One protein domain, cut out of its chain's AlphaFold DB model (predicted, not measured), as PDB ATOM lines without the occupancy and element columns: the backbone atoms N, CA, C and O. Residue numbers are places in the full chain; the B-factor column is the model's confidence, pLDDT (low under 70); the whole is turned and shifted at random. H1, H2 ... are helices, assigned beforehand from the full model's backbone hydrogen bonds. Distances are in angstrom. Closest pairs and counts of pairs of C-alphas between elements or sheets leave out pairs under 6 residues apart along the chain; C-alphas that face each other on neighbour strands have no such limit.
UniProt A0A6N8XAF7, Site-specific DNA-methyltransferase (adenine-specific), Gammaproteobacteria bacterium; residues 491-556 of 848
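AT A GLANCE: This is residues 491 to 556 of the 848 residues of the protein "Site-specific DNA-methyltransferase (adenine-specific)" of Gammaproteobacteria bacterium (UniProt A0A6N8XAF7). With little regular structure, the printed part is mostly winding loop: helix H1 and the loop after it make one end, then an arm runs out to the small helix H2 at the far end and folds back. Residues 533 to 539, of which 533 to 537 belong to H2, stick out free. The 66 residues printed include two named helices, H1 then H2, and no named strand; the class is all helix, with 14 residues in named elements. The whole is loose and elongated, with a radius of gyration of the C-alphas of 14.0 A and spans of 43 by 25 by 19 A.

IN THESE COORDINATES: H1, residues 494 to 502, begins at C-alpha 494 (41.794, 29.548, 98.420) and is 12.6 A long. H2, residues 533 to 537, ends at C-alpha 537 (65.761, 21.413, 126.215).

HOW THE PARTS SIT: H1 and H2 are apart. Residues 527 to 528 pair antiparallel with residues 545 to 546. In both helices every O i to N i+4 pair is within hydrogen-bond range.

THE WHOLE: The C-alphas farthest apart, of Asn 514 and Ala 533, are 43.3 A apart. The printed part has no cut; the H1 to H2 link, 30 residues, is long. Residues 507 to 516 have pLDDT under 70.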
ATOM      1  N   GLN A 491      50.086  30.879  98.451       87.44
ATOM      2  CA  GLN A 491      49.467  31.154  99.760       87.44
ATOM      3  C   GLN A 491      48.249  32.088  99.654       87.44
ATOM      4  O   GLN A 491      47.355  32.039 100.496       87.44
ATOM      5  N   SER A 492      48.174  32.900  98.593       82.38
ATOM      6  CA  SER A 492      47.033  33.781  98.311       82.38
ATOM      7  C   SER A 492      45.788  33.034  97.816       82.38
ATOM      8  O   SER A 492      44.665  33.527  97.974       82.38
ATOM      9  N   SER A 493      45.965  31.848  97.222       84.00
ATOM     10  CA  SER A 493      44.870  31.052  96.664       84.00
ATOM     11  C   SER A 493      43.980  30.463  97.766       84.00
ATOM     12  O   SER A 493      44.426  30.227  98.886       84.00
ATOM     13  N   LEU A 494      42.707  30.187  97.456       83.69
ATOM     14  CA  LEU A 494      41.794  29.548  98.420       83.69
ATOM     15  C   LEU A 494      42.331  28.183  98.884       83.69
ATOM     16  O   LEU A 494      42.357  27.916 100.080       83.69
ATOM     17  N   GLU A 495      42.817  27.371  97.938       86.75
ATOM     18  CA  GLU A 495      43.445  26.077  98.227       86.75
ATOM     19  C   GLU A 495      44.688  26.247  99.114       86.75
ATOM     20  O   GLU A 495      44.886  25.488 100.059       86.75
ATOM     21  N   GLY A 496      45.506  27.267  98.850       88.31
ATOM     22  CA  GLY A 496      46.696  27.546  99.644       88.31
ATOM     23  C   GLY A 496      46.378  27.973 101.067       88.31
ATOM     24  O   GLY A 496      47.007  27.475 101.992       88.31
ATOM     25  N   LYS A 497      45.361  28.820 101.260       87.44
ATOM     26  CA  LYS A 497      44.886  29.228 102.593       87.44
ATOM     27  C   LYS A 497      44.379  28.037 103.407       87.44
ATOM     28  O   LYS A 497      44.607  27.982 104.612       87.44
ATOM     29  N   GLU A 498      43.692  27.095 102.767       89.12
ATOM     30  CA  GLU A 498      43.245  25.853 103.407       89.12
ATOM     31  C   GLU A 498      44.432  24.949 103.762       89.12
ATOM     32  O   GLU A 498      44.555  24.527 104.910       89.12
ATOM     33  N   MET A 499      45.346  24.717 102.816       90.12
ATOM     34  CA  MET A 499      46.516  23.856 103.013       90.12
ATOM     35  C   MET A 499      47.481  24.410 104.072       90.12
ATOM     36  O   MET A 499      48.022  23.655 104.873       90.12
ATOM     37  N   GLU A 500      47.664  25.728 104.123       89.19
ATOM     38  CA  GLU A 500      48.455  26.394 105.159       89.19
ATOM     39  C   GLU A 500      47.886  26.156 106.564       89.19
ATOM     40  O   GLU A 500      48.633  25.804 107.481       89.19
ATOM     41  N   ARG A 501      46.557  26.231 106.719       88.38
ATOM     42  CA  ARG A 501      45.874  25.916 107.984       88.38
ATOM     43  C   ARG A 501      45.982  24.437 108.352       88.38
ATOM     44  O   ARG A 501      46.198  24.126 109.520       88.38
ATOM     45  N   GLU A 502      45.865  23.526 107.380       89.94
ATOM     46  CA  GLU A 502      46.072  22.081 107.590       89.94
ATOM     47  C   GLU A 502      47.494  21.777 108.103       89.94
ATOM     48  O   GLU A 502      47.678  20.889 108.934       89.94
ATOM     49  N   LEU A 503      48.493  22.545 107.655       87.62
ATOM     50  CA  LEU A 503      49.888  22.455 108.098       87.62
ATOM     51  C   LEU A 503      50.168  23.215 109.410       87.62
ATOM     52  O   LEU A 503      51.328  23.313 109.820       87.62
ATOM     53  N   GLY A 504      49.136  23.768 110.057       82.69
ATOM     54  CA  GLY A 504      49.246  24.520 111.309       82.69
ATOM     55  C   GLY A 504      49.903  25.898 111.169       82.69
ATOM     56  O   GLY A 504      50.401  26.427 112.159       82.69
ATOM     57  N   GLY A 505      49.959  26.457 109.954       82.00
ATOM     58  CA  GLY A 505      50.425  27.817 109.685       82.00
ATOM     59  C   GLY A 505      49.290  28.832 109.565       82.00
ATOM     60  O   GLY A 505      48.129  28.479 109.367       82.00
ATOM     61  N   GLU A 506      49.656  30.110 109.626       77.69
ATOM     62  CA  GLU A 506      48.766  31.218 109.280       77.69
ATOM     63  C   GLU A 506      49.012  31.638 107.822       77.69
ATOM     64  O   GLU A 506      50.159  31.935 107.467       77.69
ATOM     65  N   PRO A 507      47.980  31.680 106.960       69.56
ATOM     66  CA  PRO A 507      48.148  32.133 105.585       69.56
ATOM     67  C   PRO A 507      48.607  33.594 105.533       69.56
ATOM     68  O   PRO A 507      48.000  34.458 106.170       69.56
ATOM     69  N   GLN A 508      49.623  33.903 104.721       66.56
ATOM     70  CA  GLN A 508      49.979  35.293 104.428       66.56
ATOM     71  C   GLN A 508      48.878  35.925 103.565       66.56
ATOM     72  O   GLN A 508      48.827  35.714 102.355       66.56
ATOM     73  N   ALA A 509      47.963  36.670 104.186       55.94
ATOM     74  CA  ALA A 509      46.915  37.412 103.489       55.94
ATOM     75  C   ALA A 509      47.265  38.906 103.438       55.94
ATOM     76  O   ALA A 509      47.479  39.530 104.478       55.94
ATOM     77  N   ARG A 510      47.292  39.500 102.241       60.16
ATOM     78  CA  ARG A 510      47.275  40.962 102.070       60.16
ATOM     79  C   ARG A 510      45.823  41.450 102.080       60.16
ATOM     80  O   ARG A 510      44.928  40.752 101.608       60.16
ATOM     81  N   GLU A 511      45.588  42.668 102.574       48.16
ATOM     82  CA  GLU A 511      44.239  43.258 102.719       48.16
ATOM     83  C   GLU A 511      43.435  43.327 101.399       48.16
ATOM     84  O   GLU A 511      42.209  43.352 101.439       48.16
ATOM     85  N   ASN A 512      44.106  43.282 100.238       49.22
ATOM     86  CA  ASN A 512      43.505  43.350  98.896       49.22
ATOM     87  C   ASN A 512      43.587  42.032  98.094       49.22
ATOM     88  O   ASN A 512      43.437  42.061  96.871       49.22
ATOM     89  N   ASP A 513      43.821  40.883  98.741       53.94
ATOM     90  CA  ASP A 513      43.866  39.566  98.082       53.94
ATOM     91  C   ASP A 513      42.460  39.089  97.660       53.94
ATOM     92  O   ASP A 513      41.928  38.086  98.151       53.94
ATOM     93  N   ASN A 514      41.845  39.807  96.721       47.12
ATOM     94  CA  ASN A 514      40.703  39.331  95.953       47.12
ATOM     95  C   ASN A 514      41.178  38.178  95.058       47.12
ATOM     96  O   ASN A 514      41.644  38.415  93.954       47.12
ATOM     97  N   GLU A 515      41.091  36.938  95.544       53.72
ATOM     98  CA  GLU A 515      41.124  35.695  94.748       53.72
ATOM     99  C   GLU A 515      42.178  35.613  93.613       53.72
ATOM    100  O   GLU A 515      41.905  35.033  92.561       53.72
ATOM    101  N   MET A 516      43.379  36.175  93.785       60.44
ATOM    102  CA  MET A 516      44.406  36.194  92.737       60.44
ATOM    103  C   MET A 516      45.559  35.240  93.058       60.44
ATOM    104  O   MET A 516      46.194  35.322  94.110       60.44
ATOM    105  N   ASP A 517      45.828  34.327  92.121       74.25
ATOM    106  CA  ASP A 517      46.940  33.369  92.139       74.25
ATOM    107  C   ASP A 517      48.285  34.086  91.849       74.25
ATOM    108  O   ASP A 517      48.948  33.794  90.851       74.25
ATOM    109  N   ASP A 518      48.660  35.072  92.678       84.81
ATOM    110  CA  ASP A 518      49.928  35.812  92.577       84.81
ATOM    111  C   ASP A 518      51.047  35.070  93.336       84.81
ATOM    112  O   ASP A 518      50.971  34.921  94.562       84.81
ATOM    113  N   PRO A 519      52.116  34.619  92.649       89.31
ATOM    114  CA  PRO A 519      53.269  34.010  93.299       89.31
ATOM    115  C   PRO A 519      53.949  34.915  94.324       89.31
ATOM    116  O   PRO A 519      54.569  34.394  95.235       89.31
ATOM    117  N   ALA A 520      53.836  36.244  94.232       88.94
ATOM    118  CA  ALA A 520      54.506  37.167  95.153       88.94
ATOM    119  C   ALA A 520      54.041  37.058  96.622       88.94
ATOM    120  O   ALA A 520      54.652  37.671  97.498       88.94
ATOM    121  N   CYS A 521      52.967  36.310  96.899       86.06
ATOM    122  CA  CYS A 521      52.542  35.945  98.255       86.06
ATOM    123  C   CYS A 521      53.194  34.641  98.761       86.06
ATOM    124  O   CYS A 521      52.860  34.166  99.839       86.06
ATOM    125  N   GLY A 522      54.103  34.042  97.990       89.94
ATOM    126  CA  GLY A 522      54.756  32.774  98.303       89.94
ATOM    127  C   GLY A 522      53.948  31.545  97.880       89.94
ATOM    128  O   GLY A 522      52.757  31.611  97.558       89.94
ATOM    129  N   PHE A 523      54.614  30.388  97.886       92.88
ATOM    130  CA  PHE A 523      53.963  29.087  97.728       92.88
ATOM    131  C   PHE A 523      53.731  28.413  99.079       92.88
ATOM    132  O   PHE A 523      54.304  28.798 100.100       92.88
ATOM    133  N   VAL A 524      52.898  27.377  99.071       92.62
ATOM    134  CA  VAL A 524      52.787  26.444 100.194       92.62
ATOM    135  C   VAL A 524      53.898  25.402 100.070       92.62
ATOM    136  O   VAL A 524      54.055  24.772  99.018       92.62
ATOM    137  N   TYR A 525      54.671  25.209 101.138       93.00
ATOM    138  CA  TYR A 525      55.837  24.319 101.154       93.00
ATOM    139  C   TYR A 525      55.709  23.220 102.211       93.00
ATOM    140  O   TYR A 525      55.158  23.471 103.287       93.00
ATOM    141  N   PRO A 526      56.286  22.030 101.966       91.31
ATOM    142  CA  PRO A 526      56.567  21.065 103.015       91.31
ATOM    143  C   PRO A 526      57.452  21.685 104.101       91.31
ATOM    144  O   PRO A 526      58.342  22.496 103.815       91.31
ATOM    145  N   ARG A 527      57.203  21.283 105.351       89.00
ATOM    146  CA  ARG A 527      57.895  21.794 106.537       89.00
ATOM    147  C   ARG A 527      58.505  20.661 107.338       89.00
ATOM    148  O   ARG A 527      57.844  19.658 107.594       89.00
ATOM    149  N   THR A 528      59.723  20.875 107.810       88.38
ATOM    150  CA  THR A 528      60.371  20.004 108.794       88.38
ATOM    151  C   THR A 528      60.624  20.808 110.066       88.38
ATOM    152  O   THR A 528      61.078  21.953 109.977       88.38
ATOM    153  N   PRO A 529      60.346  20.261 111.263       88.38
ATOM    154  CA  PRO A 529      60.661  20.964 112.499       88.38
ATOM    155  C   PRO A 529      62.167  21.237 112.589       88.38
ATOM    156  O   PRO A 529      62.995  20.371 112.298       88.38
ATOM    157  N   ARG A 530      62.544  22.441 113.025       89.62
ATOM    158  CA  ARG A 530      63.946  22.751 113.313       89.62
ATOM    159  C   ARG A 530      64.300  22.192 114.689       89.62
ATOM    160  O   ARG A 530      63.993  22.800 115.707       89.62
ATOM    161  N   VAL A 531      64.963  21.038 114.718       90.88
ATOM    162  CA  VAL A 531      65.265  20.329 115.969       90.88
ATOM    163  C   VAL A 531      66.746  20.430 116.336       90.88
ATOM    164  O   VAL A 531      67.638  20.132 115.545       90.88
ATOM    165  N   SER A 532      67.018  20.812 117.584       91.62
ATOM    166  CA  SER A 532      68.333  20.678 118.215       91.62
ATOM    167  C   SER A 532      68.175  20.347 119.698       91.62
ATOM    168  O   SER A 532      67.127  20.618 120.284       91.62
ATOM    169  N   ALA A 533      69.231  19.820 120.328       90.38
ATOM    170  CA  ALA A 533      69.222  19.554 121.768       90.38
ATOM    171  C   ALA A 533      68.836  20.792 122.595       90.38
ATOM    172  O   ALA A 533      68.101  20.659 123.562       90.38
ATOM    173  N   ALA A 534      69.304  21.985 122.208       90.94
ATOM    174  CA  ALA A 534      68.991  23.226 122.916       90.94
ATOM    175  C   ALA A 534      67.540  23.677 122.700       90.94
ATOM    176  O   ALA A 534      66.897  24.094 123.656       90.94
ATOM    177  N   ILE A 535      67.021  23.551 121.473       92.25
ATOM    178  CA  ILE A 535      65.630  23.911 121.153       92.25
ATOM    179  C   ILE A 535      64.665  23.058 121.979       92.25
ATOM    180  O   ILE A 535      63.781  23.605 122.626       92.25
ATOM    181  N   LEU A 536      64.888  21.740 122.024       92.56
ATOM    182  CA  LEU A 536      64.066  20.819 122.812       92.56
ATOM    183  C   LEU A 536      64.235  21.032 124.323       92.56
ATOM    184  O   LEU A 536      63.258  21.010 125.059       92.56
ATOM    185  N   ALA A 537      65.468  21.241 124.792       92.31
ATOM    186  CA  ALA A 537      65.761  21.413 126.215       92.31
ATOM    187  C   ALA A 537      65.134  22.675 126.823       92.31
ATOM    188  O   ALA A 537      64.866  22.697 128.022       92.31
ATOM    189  N   TYR A 538      64.954  23.733 126.033       92.19
ATOM    190  CA  TYR A 538      64.484  25.036 126.510       92.19
ATOM    191  C   TYR A 538      63.137  25.453 125.917       92.19
ATOM    192  O   TYR A 538      62.763  26.611 126.076       92.19
ATOM    193  N   ASP A 539      62.455  24.538 125.222       88.62
ATOM    194  CA  ASP A 539      61.176  24.777 124.543       88.62
ATOM    195  C   ASP A 539      61.181  26.068 123.703       88.62
ATOM    196  O   ASP A 539      60.318  26.939 123.803       88.62
ATOM    197  N   GLN A 540      62.246  26.248 122.913       87.81
ATOM    198  CA  GLN A 540      62.401  27.457 122.106       87.81
ATOM    199  C   GLN A 540      61.440  27.412 120.924       87.81
ATOM    200  O   GLN A 540      61.520  26.516 120.082       87.81
ATOM    201  N   MET A 541      60.586  28.425 120.818       83.75
ATOM    202  CA  MET A 541      59.754  28.625 119.639       83.75
ATOM    203  C   MET A 541      60.641  29.076 118.473       83.75
ATOM    204  O   MET A 541      61.222  30.160 118.503       83.75
ATOM    205  N   VAL A 542      60.788  28.212 117.467       86.62
ATOM    206  CA  VAL A 542      61.616  28.459 116.282       86.62
ATOM    207  C   VAL A 542      60.830  28.091 115.034       86.62
ATOM    208  O   VAL A 542      60.186  27.043 114.996       86.62
ATOM    209  N   ASP A 543      60.935  28.923 114.001       86.06
ATOM    210  CA  ASP A 543      60.280  28.653 112.726       86.06
ATOM    211  C   ASP A 543      60.765  27.330 112.112       86.06
ATOM    212  O   ASP A 543      61.972  27.018 112.158       86.06
ATOM    213  N   PRO A 544      59.845  26.552 111.513       89.00
ATOM    214  CA  PRO A 544      60.198  25.326 110.822       89.00
ATOM    215  C   PRO A 544      61.081  25.613 109.603       89.00
ATOM    216  O   PRO A 544      61.203  26.734 109.107       89.00
ATOM    217  N   ILE A 545      61.710  24.559 109.103       89.94
ATOM    218  CA  ILE A 545      62.457  24.588 107.851       89.94
ATOM    219  C   ILE A 545      61.457  24.401 106.712       89.94
ATOM    220  O   ILE A 545      60.767  23.386 106.665       89.94
ATOM    221  N   TYR A 546      61.402  25.365 105.796       91.25
ATOM    222  CA  TYR A 546      60.593  25.302 104.581       91.25
ATOM    223  C   TYR A 546      61.430  24.715 103.441       91.25
ATOM    224  O   TYR A 546      62.510  25.231 103.141       91.25
ATOM    225  N   LEU A 547      60.939  23.661 102.787       92.81
ATOM    226  CA  LEU A 547      61.603  23.058 101.624       92.81
ATOM    227  C   LEU A 547      61.229  23.831 100.349       92.81
ATOM    228  O   LEU A 547      60.336  23.445  99.594       92.81
ATOM    229  N   VAL A 548      61.883  24.981 100.150       92.75
ATOM    230  CA  VAL A 548      61.509  25.993  99.140       92.75
ATOM    231  C   VAL A 548      61.644  25.534  97.681       92.75
ATOM    232  O   VAL A 548      61.054  26.128  96.777       92.75
ATOM    233  N   ASP A 549      62.402  24.469  97.434       92.62
ATOM    234  CA  ASP A 549      62.576  23.822  96.135       92.62
ATOM    235  C   ASP A 549      61.513  22.745  95.846       92.62
ATOM    236  O   ASP A 549      61.450  22.227  94.727       92.62
ATOM    237  N   GLN A 550      60.640  22.448  96.817       92.38
ATOM    238  CA  GLN A 550      59.621  21.396  96.748       92.38
ATOM    239  C   GLN A 550      58.198  21.913  97.054       92.38
ATOM    240  O   GLN A 550      57.507  21.327  97.884       92.38
ATOM    241  N   PRO A 551      57.716  22.995  96.412       93.69
ATOM    242  CA  PRO A 551      56.372  23.516  96.669       93.69
ATOM    243  C   PRO A 551      55.276  22.485  96.372       93.69
ATOM    244  O   PRO A 551      55.384  21.678  95.437       93.69
ATOM    245  N   PHE A 552      54.183  22.544  97.137       92.88
ATOM    246  CA  PHE A 552      53.029  21.681  96.915       92.88
ATOM    247  C   PHE A 552      52.377  21.962  95.560       92.88
ATOM    248  O   PHE A 552      52.204  23.108  95.130       92.88
ATOM    249  N   LYS A 553      51.996  20.879  94.886       91.38
ATOM    250  CA  LYS A 553      51.229  20.916  93.639       91.38
ATOM    251  C   LYS A 553      49.739  21.005  93.962       91.38
ATOM    252  O   LYS A 553      49.305  20.435  94.961       91.38
ATOM    253  N   SER A 554      48.970  21.673  93.104       86.06
ATOM    254  CA  SER A 554      47.514  21.748  93.276       86.06
ATOM    255  C   SER A 554      46.857  20.365  93.215       86.06
ATOM    256  O   SER A 554      47.256  19.497  92.432       86.06
ATOM    257  N   ARG A 555      45.823  20.183  94.042       82.62
ATOM    258  CA  ARG A 555      44.911  19.033  94.056       82.62
ATOM    259  C   ARG A 555      44.000  19.015  92.818       82.62
ATOM    260  O   ARG A 555      43.388  17.984  92.536       82.62
ATOM    261  N   GLU A 556      43.904  20.116  92.062       76.25
ATOM    262  CA  GLU A 556      43.105  20.194  90.834       76.25
ATOM    263  C   GLU A 556      43.711  19.332  89.712       76.25
ATOM    264  O   GLU A 556      44.765  19.622  89.142       76.25
TER     265      GLU A 556